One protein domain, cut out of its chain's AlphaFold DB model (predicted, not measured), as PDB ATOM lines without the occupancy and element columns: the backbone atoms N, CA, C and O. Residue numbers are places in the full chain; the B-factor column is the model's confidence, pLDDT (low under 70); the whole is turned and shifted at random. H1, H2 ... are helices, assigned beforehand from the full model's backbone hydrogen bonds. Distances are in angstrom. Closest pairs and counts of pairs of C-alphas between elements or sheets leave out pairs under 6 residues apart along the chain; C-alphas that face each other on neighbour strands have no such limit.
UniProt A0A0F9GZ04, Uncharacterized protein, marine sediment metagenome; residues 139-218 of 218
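AT A GLANCE: This is residues 139 to 218 of the 218 residues of an uncharacterized protein of marine sediment metagenome (UniProt A0A0F9GZ04). Four helices follow one another in a loose, open arc: the longest, H1, is at one end, H2 crosses the later half of H1, H3 packs on H2, and H4 comes back past the end of H3 as the other end of the arc. The first residues of H1, 139 to 145, stick out at one end, and residues 206 to 218, with the later part of H4 and the tail after it, stick out at the other. The printed part has 80 residues with four named helices, in the order H1, H2, H3, H4, and no named strand; its class is all helix. It is loose, with a radius of gyration of the C-alphas of 14.6 A, and spans 35 by 32 by 23 A.

IN THESE COORDINATES: The longest helix, H1, has residues 139 to 156, running 25.5 A from C-alpha 139 at (119.996, 77.914, -14.823) to C-alpha 156 at (104.696, 85.865, -33.657). H2 has residues 166 to 174 and is 12.4 A long from first to last C-alpha. H3 has residues 185 to 196 and is 16.4 A long. H4 has residues 199 to 212 and is 20.2 A long, ending with C-alpha 212 at (113.702, 105.815, -13.986).

HOW THE PARTS SIT: H1 touches H2, with the C-alphas of Gly 153 and Cys 171 the closest, 4.4 A apart. Their lines are about perpendicular, at 80 degrees. H2 also touches H3, where the closest C-alphas are those of Thr 169 and Leu 189, 6.1 A apart. These two run opposite ways at a steep tilt of 69 degrees, only just short of about perpendicular. H3 and H4 are close but not clearly touching, with the C-alphas of Gly 194 and Ala 202 the closest at 6.4 A. They run opposite ways at a steep tilt of 40 degrees. H1 is apart from H3 and from H4, and H2 is apart from H4. In H1, H2, H3 and H4 every O i to N i+4 pair is within hydrogen-bond range.

THE WHOLE: The two C-alphas farthest apart are those of Gln 141 and Pro 218, at 41.9 A. Without the stretches that stand free, the body has 60 residues and spans 37 by 23 by 19 A. The printed part has no cut, and residue 218 is the chain's last. The link from H3 to H4, with 2 residues, is tight; those from H1 to H2, with 9 residues, and from H2 to H3, with 10, are short. The mean pLDDT of the printed part is 85.6, and residues 211 to 218 are under 70 in this predicted model.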
ATOM      1  N   ALA A 139     119.671  76.652 -14.155       94.50
ATOM      2  CA  ALA A 139     119.996  77.914 -14.823       94.50
ATOM      3  C   ALA A 139     120.182  77.724 -16.339       94.50
ATOM      4  O   ALA A 139     119.671  78.516 -17.133       94.50
ATOM      5  N   ASP A 140     120.851  76.645 -16.744       95.19
ATOM      6  CA  ASP A 140     121.033  76.284 -18.151       95.19
ATOM      7  C   ASP A 140     119.698  75.883 -18.802       95.19
ATOM      8  O   ASP A 140     119.416  76.262 -19.941       95.19
ATOM      9  N   GLN A 141     118.833  75.172 -18.069       94.12
ATOM     10  CA  GLN A 141     117.470  74.855 -18.509       94.12
ATOM     11  C   GLN A 141     116.635  76.125 -18.719       94.12
ATOM     12  O   GLN A 141     115.951  76.255 -19.738       94.12
ATOM     13  N   ALA A 142     116.728  77.092 -17.801       94.50
ATOM     14  CA  ALA A 142     116.060  78.383 -17.941       94.50
ATOM     15  C   ALA A 142     116.568  79.157 -19.169       94.50
ATOM     16  O   ALA A 142     115.767  79.704 -19.929       94.50
ATOM     17  N   ALA A 143     117.882  79.163 -19.414       94.12
ATOM     18  CA  ALA A 143     118.463  79.791 -20.599       94.12
ATOM     19  C   ALA A 143     117.966  79.138 -21.904       94.12
ATOM     20  O   ALA A 143     117.602  79.846 -22.847       94.12
ATOM     21  N   ALA A 144     117.886  77.804 -21.944       94.31
ATOM     22  CA  ALA A 144     117.358  77.065 -23.090       94.31
ATOM     23  C   ALA A 144     115.880  77.398 -23.365       94.31
ATOM     24  O   ALA A 144     115.503  77.660 -24.509       94.31
ATOM     25  N   LEU A 145     115.049  77.460 -22.317       95.38
ATOM     26  CA  LEU A 145     113.648  77.874 -22.436       95.38
ATOM     27  C   LEU A 145     113.506  79.315 -22.927       95.38
ATOM     28  O   LEU A 145     112.667  79.588 -23.785       95.38
ATOM     29  N   MET A 146     114.342  80.233 -22.439       96.25
ATOM     30  CA  MET A 146     114.324  81.621 -22.902       96.25
ATOM     31  C   MET A 146     114.650  81.745 -24.392       96.25
ATOM     32  O   MET A 146     114.050  82.578 -25.070       96.25
ATOM     33  N   GLU A 147     115.547  80.918 -24.936       96.56
ATOM     34  CA  GLU A 147     115.801  80.921 -26.381       96.56
ATOM     35  C   GLU A 147     114.619  80.355 -27.179       96.56
ATOM     36  O   GLU A 147     114.259  80.914 -28.217       96.56
ATOM     37  N   ALA A 148     113.947  79.316 -26.673       95.44
ATOM     38  CA  ALA A 148     112.715  78.815 -27.280       95.44
ATOM     39  C   ALA A 148     111.609  79.891 -27.298       95.44
ATOM     40  O   ALA A 148     110.973  80.109 -28.331       95.44
ATOM     41  N   LEU A 149     111.429  80.632 -26.196       95.56
ATOM     42  CA  LEU A 149     110.483  81.753 -26.123       95.56
ATOM     43  C   LEU A 149     110.831  82.861 -27.120       95.56
ATOM     44  O   LEU A 149     109.943  83.366 -27.808       95.56
ATOM     45  N   ARG A 150     112.116  83.204 -27.263       96.12
ATOM     46  CA  ARG A 150     112.570  84.182 -28.262       96.12
ATOM     47  C   ARG A 150     112.308  83.714 -29.685       96.12
ATOM     48  O   ARG A 150     111.887  84.515 -30.518       96.12
ATOM     49  N   PHE A 151     112.546  82.437 -29.979       95.81
ATOM     50  CA  PHE A 151     112.247  81.841 -31.279       95.81
ATOM     51  C   PHE A 151     110.757  81.966 -31.628       95.81
ATOM     52  O   PHE A 151     110.415  82.433 -32.719       95.81
ATOM     53  N   VAL A 152     109.874  81.640 -30.679       95.25
ATOM     54  CA  VAL A 152     108.423  81.814 -30.843       95.25
ATOM     55  C   VAL A 152     108.061  83.294 -30.981       95.25
ATOM     56  O   VAL A 152     107.353  83.657 -31.915       95.25
ATOM     57  N   GLY A 153     108.601  84.173 -30.133       95.25
ATOM     58  CA  GLY A 153     108.348  85.617 -30.179       95.25
ATOM     59  C   GLY A 153     108.700  86.249 -31.528       95.25
ATOM     60  O   GLY A 153     107.906  87.014 -32.073       95.25
ATOM     61  N   ARG A 154     109.845  85.877 -32.118       94.75
ATOM     62  CA  ARG A 154     110.252  86.321 -33.467       94.75
ATOM     63  C   ARG A 154     109.293  85.835 -34.558       94.75
ATOM     64  O   ARG A 154     109.082  86.531 -35.548       94.75
ATOM     65  N   SER A 155     108.707  84.657 -34.372       93.69
ATOM     66  CA  SER A 155     107.715  84.109 -35.301       93.69
ATOM     67  C   SER A 155     106.371  84.835 -35.166       93.69
ATOM     68  O   SER A 155     105.754  85.168 -36.174       93.69
ATOM     69  N   LEU A 156     105.952  85.160 -33.936       93.44
ATOM     70  CA  LEU A 156     104.696  85.865 -33.657       93.44
ATOM     71  C   LEU A 156     104.632  87.242 -34.318       93.44
ATOM     72  O   LEU A 156     103.627  87.557 -34.938       93.44
ATOM     73  N   VAL A 157     105.694  88.045 -34.241       91.75
ATOM     74  CA  VAL A 157     105.717  89.401 -34.834       91.75
ATOM     75  C   VAL A 157     105.637  89.418 -36.362       91.75
ATOM     76  O   VAL A 157     105.399  90.468 -36.950       91.75
ATOM     77  N   SER A 158     105.826  88.265 -37.008       86.69
ATOM     78  CA  SER A 158     105.630  88.108 -38.454       86.69
ATOM     79  C   SER A 158     104.176  87.771 -38.819       86.69
ATOM     80  O   SER A 158     103.813  87.816 -39.995       86.69
ATOM     81  N   ASN A 159     103.335  87.444 -37.832       85.81
ATOM     82  CA  ASN A 159     101.918  87.153 -38.028       85.81
ATOM     83  C   ASN A 159     101.081  88.434 -37.979       85.81
ATOM     84  O   ASN A 159     101.352  89.343 -37.199       85.81
ATOM     85  N   ARG A 160     100.032  88.483 -38.809       76.62
ATOM     86  CA  ARG A 160      99.102  89.625 -38.861       76.62
ATOM     87  C   ARG A 160      98.216  89.707 -37.621       76.62
ATOM     88  O   ARG A 160      98.032  90.792 -37.087       76.62
ATOM     89  N   ASP A 161      97.742  88.553 -37.160       84.06
ATOM     90  CA  ASP A 161      96.833  88.439 -36.027       84.06
ATOM     91  C   ASP A 161      97.515  87.647 -34.915       84.06
ATOM     92  O   ASP A 161      97.711  86.434 -35.012       84.06
ATOM     93  N   ILE A 162      97.925  88.356 -33.865       89.00
ATOM     94  CA  ILE A 162      98.525  87.759 -32.673       89.00
ATOM     95  C   ILE A 162      97.439  87.694 -31.596       89.00
ATOM     96  O   ILE A 162      96.972  88.750 -31.158       89.00
ATOM     97  N   PRO A 163      97.044  86.491 -31.143       86.88
ATOM     98  CA  PRO A 163      96.128  86.342 -30.021       86.88
ATOM     99  C   PRO A 163      96.623  87.069 -28.771       86.88
ATOM    100  O   PRO A 163      97.804  86.994 -28.439       86.88
ATOM    101  N   ARG A 164      95.718  87.730 -28.046       90.75
ATOM    102  CA  ARG A 164      96.028  88.382 -26.766       90.75
ATOM    103  C   ARG A 164      95.952  87.356 -25.634       90.75
ATOM    104  O   ARG A 164      94.868  87.061 -25.143       90.75
ATOM    105  N   SER A 165      97.098  86.836 -25.201       90.81
ATOM    106  CA  SER A 165      97.200  85.856 -24.106       90.81
ATOM    107  C   SER A 165      98.415  86.109 -23.209       90.81
ATOM    108  O   SER A 165      99.250  86.963 -23.524       90.81
ATOM    109  N   GLN A 166      98.536  85.406 -22.076       90.44
ATOM    110  CA  GLN A 166      99.738  85.520 -21.240       90.44
ATOM    111  C   GLN A 166     100.946  84.938 -21.985       90.44
ATOM    112  O   GLN A 166     101.983  85.596 -22.079       90.44
ATOM    113  N   ALA A 167     100.795  83.761 -22.601       92.19
ATOM    114  CA  ALA A 167     101.872  83.095 -23.336       92.19
ATOM    115  C   ALA A 167     102.440  83.951 -24.482       92.19
ATOM    116  O   ALA A 167     103.658  84.115 -24.602       92.19
ATOM    117  N   THR A 168     101.572  84.546 -25.307       93.88
ATOM    118  CA  THR A 168     101.997  85.428 -26.411       93.88
ATOM    119  C   THR A 168     102.676  86.689 -25.890       93.88
ATOM    120  O   THR A 168     103.704  87.100 -26.428       93.88
ATOM    121  N   THR A 169     102.173  87.256 -24.792       94.44
ATOM    122  CA  THR A 169     102.769  88.424 -24.132       94.44
ATOM    123  C   THR A 169     104.181  88.134 -23.634       94.44
ATOM    124  O   THR A 169     105.091  88.915 -23.904       94.44
ATOM    125  N   ILE A 170     104.408  86.997 -22.973       94.69
ATOM    126  CA  ILE A 170     105.746  86.610 -22.501       94.69
ATOM    127  C   ILE A 170     106.703  86.364 -23.677       94.69
ATOM    128  O   ILE A 170     107.841  86.837 -23.653       94.69
ATOM    129  N   CYS A 171     106.242  85.717 -24.752       95.56
ATOM    130  CA  CYS A 171     107.049  85.541 -25.963       95.56
ATOM    131  C   CYS A 171     107.455  86.896 -26.577       95.56
ATOM    132  O   CYS A 171     108.627  87.101 -26.900       95.56
ATOM    133  N   LEU A 172     106.525  87.852 -26.677       95.44
ATOM    134  CA  LEU A 172     106.783  89.211 -27.177       95.44
ATOM    135  C   LEU A 172     107.665  90.055 -26.237       95.44
ATOM    136  O   LEU A 172     108.407  90.932 -26.691       95.44
ATOM    137  N   ALA A 173     107.603  89.805 -24.929       95.31
ATOM    138  CA  ALA A 173     108.476  90.444 -23.948       95.31
ATOM    139  C   ALA A 173     109.917  89.904 -24.015       95.31
ATOM    140  O   ALA A 173     110.855  90.622 -23.683       95.31
ATOM    141  N   SER A 174     110.107  88.665 -24.482       96.06
ATOM    142  CA  SER A 174     111.425  88.015 -24.540       96.06
ATOM    143  C   SER A 174     112.335  88.496 -25.685       96.06
ATOM    144  O   SER A 174     113.552  88.279 -25.638       96.06
ATOM    145  N   ILE A 175     111.764  89.139 -26.714       95.62
ATOM    146  CA  ILE A 175     112.462  89.596 -27.928       95.62
ATOM    147  C   ILE A 175     112.885  91.071 -27.851       95.62
ATOM    148  O   ILE A 175     112.393  91.843 -27.030       95.62
ATOM    149  N   GLY A 176     113.805  91.478 -28.731       92.12
ATOM    150  CA  GLY A 176     114.407  92.814 -28.714       92.12
ATOM    151  C   GLY A 176     113.420  93.978 -28.930       92.12
ATOM    152  O   GLY A 176     112.322  93.792 -29.456       92.12
ATOM    153  N   PRO A 177     113.799  95.213 -28.553       91.25
ATOM    154  CA  PRO A 177     112.933  96.392 -28.666       91.25
ATOM    155  C   PRO A 177     112.665  96.829 -30.115       91.25
ATOM    156  O   PRO A 177     111.692  97.528 -30.354       91.25
ATOM    157  N   HIS A 178     113.485  96.395 -31.076       91.75
ATOM    158  CA  HIS A 178     113.346  96.724 -32.500       91.75
ATOM    159  C   HIS A 178     112.190  95.997 -33.205       91.75
ATOM    160  O   HIS A 178     111.885  96.309 -34.352       91.75
ATOM    161  N   TYR A 179     111.565  95.015 -32.551       92.69
ATOM    162  CA  TYR A 179     110.368  94.365 -33.069       92.69
ATOM    163  C   TYR A 179     109.116  95.161 -32.699       92.69
ATOM    164  O   TYR A 179     108.915  95.513 -31.531       92.69
ATOM    165  N   ASN A 180     108.251  95.383 -33.688       91.00
ATOM    166  CA  ASN A 180     106.944  95.992 -33.470       91.00
ATOM    167  C   ASN A 180     106.056  95.044 -32.661       91.00
ATOM    168  O   ASN A 180     105.976  93.850 -32.951       91.00
ATOM    169  N   ARG A 181     105.391  95.590 -31.642       92.81
ATOM    170  CA  ARG A 181     104.459  94.855 -30.782       92.81
ATOM    171  C   ARG A 181     103.035  95.352 -31.034       92.81
ATOM    172  O   ARG A 181     102.881  96.524 -31.367       92.81
ATOM    173  N   PRO A 182     102.013  94.498 -30.866       92.56
ATOM    174  CA  PRO A 182     100.622  94.931 -30.942       92.56
ATOM    175  C   PRO A 182     100.298  96.010 -29.904       92.56
ATOM    176  O   PRO A 182     100.844  95.978 -28.801       92.56
ATOM    177  N   ASP A 183      99.348  96.893 -30.207       92.94
ATOM    178  CA  ASP A 183      98.957  98.001 -29.316       92.94
ATOM    179  C   ASP A 183      98.477  97.519 -27.936       92.94
ATOM    180  O   ASP A 183      98.713  98.165 -26.915       92.94
ATOM    181  N   TRP A 184      97.861  96.334 -27.880       93.19
ATOM    182  CA  TRP A 184      97.397  95.720 -26.634       93.19
ATOM    183  C   TRP A 184      98.528  95.181 -25.742       93.19
ATOM    184  O   TRP A 184      98.278  94.836 -24.585       93.19
ATOM    185  N   PHE A 185      99.765  95.079 -26.247       94.38
ATOM    186  CA  PHE A 185     100.873  94.396 -25.570       94.38
ATOM    187  C   PHE A 185     101.168  94.973 -24.184       94.38
ATOM    188  O   PHE A 185     101.284  94.218 -23.221       94.38
ATOM    189  N   ALA A 186     101.293  96.297 -24.072       91.81
ATOM    190  CA  ALA A 186     101.693  96.938 -22.820       91.81
ATOM    191  C   ALA A 186     100.663  96.697 -21.706       91.81
ATOM    192  O   ALA A 186     101.027  96.364 -20.578       91.81
ATOM    193  N   GLU A 187      99.377  96.798 -22.045       91.81
ATOM    194  CA  GLU A 187      98.271  96.526 -21.129       91.81
ATOM    195  C   GLU A 187      98.283  95.057 -20.679       91.81
ATOM    196  O   GLU A 187      98.203  94.757 -19.487       91.81
ATOM    197  N   GLN A 188      98.451  94.124 -21.621       92.56
ATOM    198  CA  GLN A 188      98.477  92.701 -21.298       92.56
ATOM    199  C   GLN A 188      99.718  92.303 -20.487       92.56
ATOM    200  O   GLN A 188      99.614  91.442 -19.610       92.56
ATOM    201  N   LEU A 189     100.867  92.942 -20.719       91.88
ATOM    202  CA  LEU A 189     102.075  92.738 -19.922       91.88
ATOM    203  C   LEU A 189     101.870  93.219 -18.487       91.88
ATOM    204  O   LEU A 189     102.183  92.482 -17.555       91.88
ATOM    205  N   ALA A 190     101.287  94.405 -18.300       87.50
ATOM    206  CA  ALA A 190     100.959  94.918 -16.972       87.50
ATOM    207  C   ALA A 190      99.980  93.993 -16.231       87.50
ATOM    208  O   ALA A 190     100.211  93.662 -15.068       87.50
ATOM    209  N   ASN A 191      98.941  93.506 -16.919       87.31
ATOM    210  CA  ASN A 191      97.988  92.550 -16.351       87.31
ATOM    211  C   ASN A 191      98.661  91.226 -15.972       87.31
ATOM    212  O   ASN A 191      98.433  90.714 -14.878       87.31
ATOM    213  N   THR A 192      99.518  90.693 -16.848       87.25
ATOM    214  CA  THR A 192     100.275  89.458 -16.589       87.25
ATOM    215  C   THR A 192     101.174  89.625 -15.369       87.25
ATOM    216  O   THR A 192     101.137  88.796 -14.465       87.25
ATOM    217  N   LEU A 193     101.930  90.723 -15.291       84.31
ATOM    218  CA  LEU A 193     102.787  91.011 -14.142       84.31
ATOM    219  C   LEU A 193     101.968  91.143 -12.856       84.31
ATOM    220  O   LEU A 193     102.296  90.495 -11.869       84.31
ATOM    221  N   GLY A 194     100.873  91.906 -12.876       80.88
ATOM    222  CA  GLY A 194     100.016  92.115 -11.706       80.88
ATOM    223  C   GLY A 194      99.327  90.850 -11.183       80.88
ATOM    224  O   GLY A 194      98.948  90.811 -10.015       80.88
ATOM    225  N   GLN A 195      99.171  89.818 -12.016       79.50
ATOM    226  CA  GLN A 195      98.655  88.510 -11.601       79.50
ATOM    227  C   GLN A 195      99.737  87.596 -11.011       79.50
ATOM    228  O   GLN A 195      99.404  86.699 -10.242       79.50
ATOM    229  N   GLN A 196     101.004  87.806 -11.376       77.00
ATOM    230  CA  GLN A 196     102.121  86.915 -11.033       77.00
ATOM    231  C   GLN A 196     102.995  87.438  -9.888       77.00
ATOM    232  O   GLN A 196     103.760  86.676  -9.301       77.00
ATOM    233  N   ILE A 197     102.900  88.727  -9.558       80.19
ATOM    234  CA  ILE A 197     103.642  89.339  -8.453       80.19
ATOM    235  C   ILE A 197     102.679  89.765  -7.346       80.19
ATOM    236  O   ILE A 197     101.573  90.243  -7.606       80.19
ATOM    237  N   ASP A 198     103.093  89.610  -6.089       80.69
ATOM    238  CA  ASP A 198     102.284  90.084  -4.972       80.69
ATOM    239  C   ASP A 198     102.157  91.617  -5.010       80.69
ATOM    240  O   ASP A 198     103.005  92.330  -5.552       80.69
ATOM    241  N   LYS A 199     101.092  92.155  -4.406       77.50
ATOM    242  CA  LYS A 199     100.792  93.596  -4.457       77.50
ATOM    243  C   LYS A 199     101.924  94.470  -3.911       77.50
ATOM    244  O   LYS A 199     102.088  95.598  -4.374       77.50
ATOM    245  N   SER A 200     102.681  93.983  -2.927       80.69
ATOM    246  CA  SER A 200     103.784  94.742  -2.341       80.69
ATOM    247  C   SER A 200     104.978  94.801  -3.292       80.69
ATOM    248  O   SER A 200     105.559  95.871  -3.471       80.69
ATOM    249  N   LEU A 201     105.287  93.697  -3.977       81.25
ATOM    250  CA  LEU A 201     106.317  93.662  -5.008       81.25
ATOM    251  C   LEU A 201     105.892  94.439  -6.259       81.25
ATOM    252  O   LEU A 201     106.699  95.192  -6.798       81.25
ATOM    253  N   ALA A 202     104.621  94.357  -6.669       78.56
ATOM    254  CA  ALA A 202     104.062  95.181  -7.745       78.56
ATOM    255  C   ALA A 202     104.276  96.673  -7.476       78.56
ATOM    256  O   ALA A 202     104.719  97.417  -8.351       78.56
ATOM    257  N   HIS A 203     103.995  97.102  -6.242       79.31
ATOM    258  CA  HIS A 203     104.199  98.479  -5.821       79.31
ATOM    259  C   HIS A 203     105.679  98.878  -5.882       79.31
ATOM    260  O   HIS A 203     106.004  99.934  -6.422       79.31
ATOM    261  N   GLN A 204     106.587  98.021  -5.403       83.69
ATOM    262  CA  GLN A 204     108.031  98.268  -5.488       83.69
ATOM    263  C   GLN A 204     108.512  98.387  -6.938       83.69
ATOM    264  O   GLN A 204     109.213  99.339  -7.273       83.69
ATOM    265  N   VAL A 205     108.102  97.469  -7.816       80.62
ATOM    266  CA  VAL A 205     108.430  97.518  -9.248       80.62
ATOM    267  C   VAL A 205     107.909  98.813  -9.874       80.62
ATOM    268  O   VAL A 205     108.662  99.506 -10.557       80.62
ATOM    269  N   GLY A 206     106.662  99.195  -9.583       80.56
ATOM    270  CA  GLY A 206     106.076 100.455 -10.043       80.56
ATOM    271  C   GLY A 206     106.872 101.684  -9.592       80.56
ATOM    272  O   GLY A 206     107.114 102.585 -10.397       80.56
ATOM    273  N   MET A 207     107.350 101.698  -8.345       84.06
ATOM    274  CA  MET A 207     108.224 102.754  -7.823       84.06
ATOM    275  C   MET A 207     109.558 102.824  -8.579       84.06
ATOM    276  O   MET A 207     109.982 103.912  -8.963       84.06
ATOM    277  N   TYR A 208     110.214 101.688  -8.838       82.75
ATOM    278  CA  TYR A 208     111.471 101.665  -9.595       82.75
ATOM    279  C   TYR A 208     111.295 102.149 -11.037       82.75
ATOM    280  O   TYR A 208     112.086 102.966 -11.505       82.75
ATOM    281  N   LEU A 209     110.239 101.700 -11.719       77.31
ATOM    282  CA  LEU A 209     109.944 102.104 -13.095       77.31
ATOM    283  C   LEU A 209     109.580 103.591 -13.196       77.31
ATOM    284  O   LEU A 209     110.030 104.274 -14.112       77.31
ATOM    285  N   SER A 210     108.829 104.119 -12.227       77.00
ATOM    286  CA  SER A 210     108.459 105.542 -12.191       77.00
ATOM    287  C   SER A 210     109.658 106.447 -11.888       77.00
ATOM    288  O   SER A 210     109.752 107.553 -12.411       77.00
ATOM    289  N   ASN A 211     110.611 105.968 -11.083       69.00
ATOM    290  CA  ASN A 211     111.822 106.713 -10.733       69.00
ATOM    291  C   ASN A 211     112.881 106.734 -11.848       69.00
ATOM    292  O   ASN A 211     113.715 107.641 -11.864       69.00
ATOM    293  N   LEU A 212     112.855 105.780 -12.785       57.84
ATOM    294  CA  LEU A 212     113.702 105.815 -13.986       57.84
ATOM    295  C   LEU A 212     113.323 106.991 -14.904       57.84
ATOM    296  O   LEU A 212     114.205 107.656 -15.437       57.84
ATOM    297  N   ASN A 213     112.037 107.348 -14.979       52.28
ATOM    298  CA  ASN A 213     111.565 108.492 -15.770       52.28
ATOM    299  C   ASN A 213     111.982 109.868 -15.215       52.28
ATOM    300  O   ASN A 213     111.803 110.874 -15.897       52.28
ATOM    301  N   HIS A 214     112.538 109.940 -14.000       51.03
ATOM    302  CA  HIS A 214     112.960 111.203 -13.382       51.03
ATOM    303  C   HIS A 214     114.468 111.466 -13.441       51.03
ATOM    304  O   HIS A 214     114.894 112.549 -13.042       51.03
ATOM    305  N   LYS A 215     115.284 110.514 -13.916       50.38
ATOM    306  CA  LYS A 215     116.747 110.687 -13.994       50.38
ATOM    307  C   LYS A 215     117.296 110.933 -15.401       50.38
ATOM    308  O   LYS A 215     118.424 111.400 -15.491       50.38
ATOM    309  N   ASP A 216     116.494 110.723 -16.447       48.16
ATOM    310  CA  ASP A 216     116.933 110.822 -17.851       48.16
ATOM    311  C   ASP A 216     116.122 111.829 -18.698       48.16
ATOM    312  O   ASP A 216     115.989 111.671 -19.911       48.16
ATOM    313  N   LEU A 217     115.584 112.889 -18.085       39.88
ATOM    314  CA  LEU A 217     115.099 114.055 -18.834       39.88
ATOM    315  C   LEU A 217     116.200 115.135 -18.853       39.88
ATOM    316  O   LEU A 217     116.592 115.571 -17.768       39.88
ATOM    317  N   PRO A 218     116.723 115.535 -20.031       43.94
ATOM    318  CA  PRO A 218     117.589 116.706 -20.154       43.94
ATOM    319  C   PRO A 218     116.859 118.012 -19.816       43.94
ATOM    320  O   PRO A 218     115.626 118.087 -20.032       43.94
TER     321      PRO A 218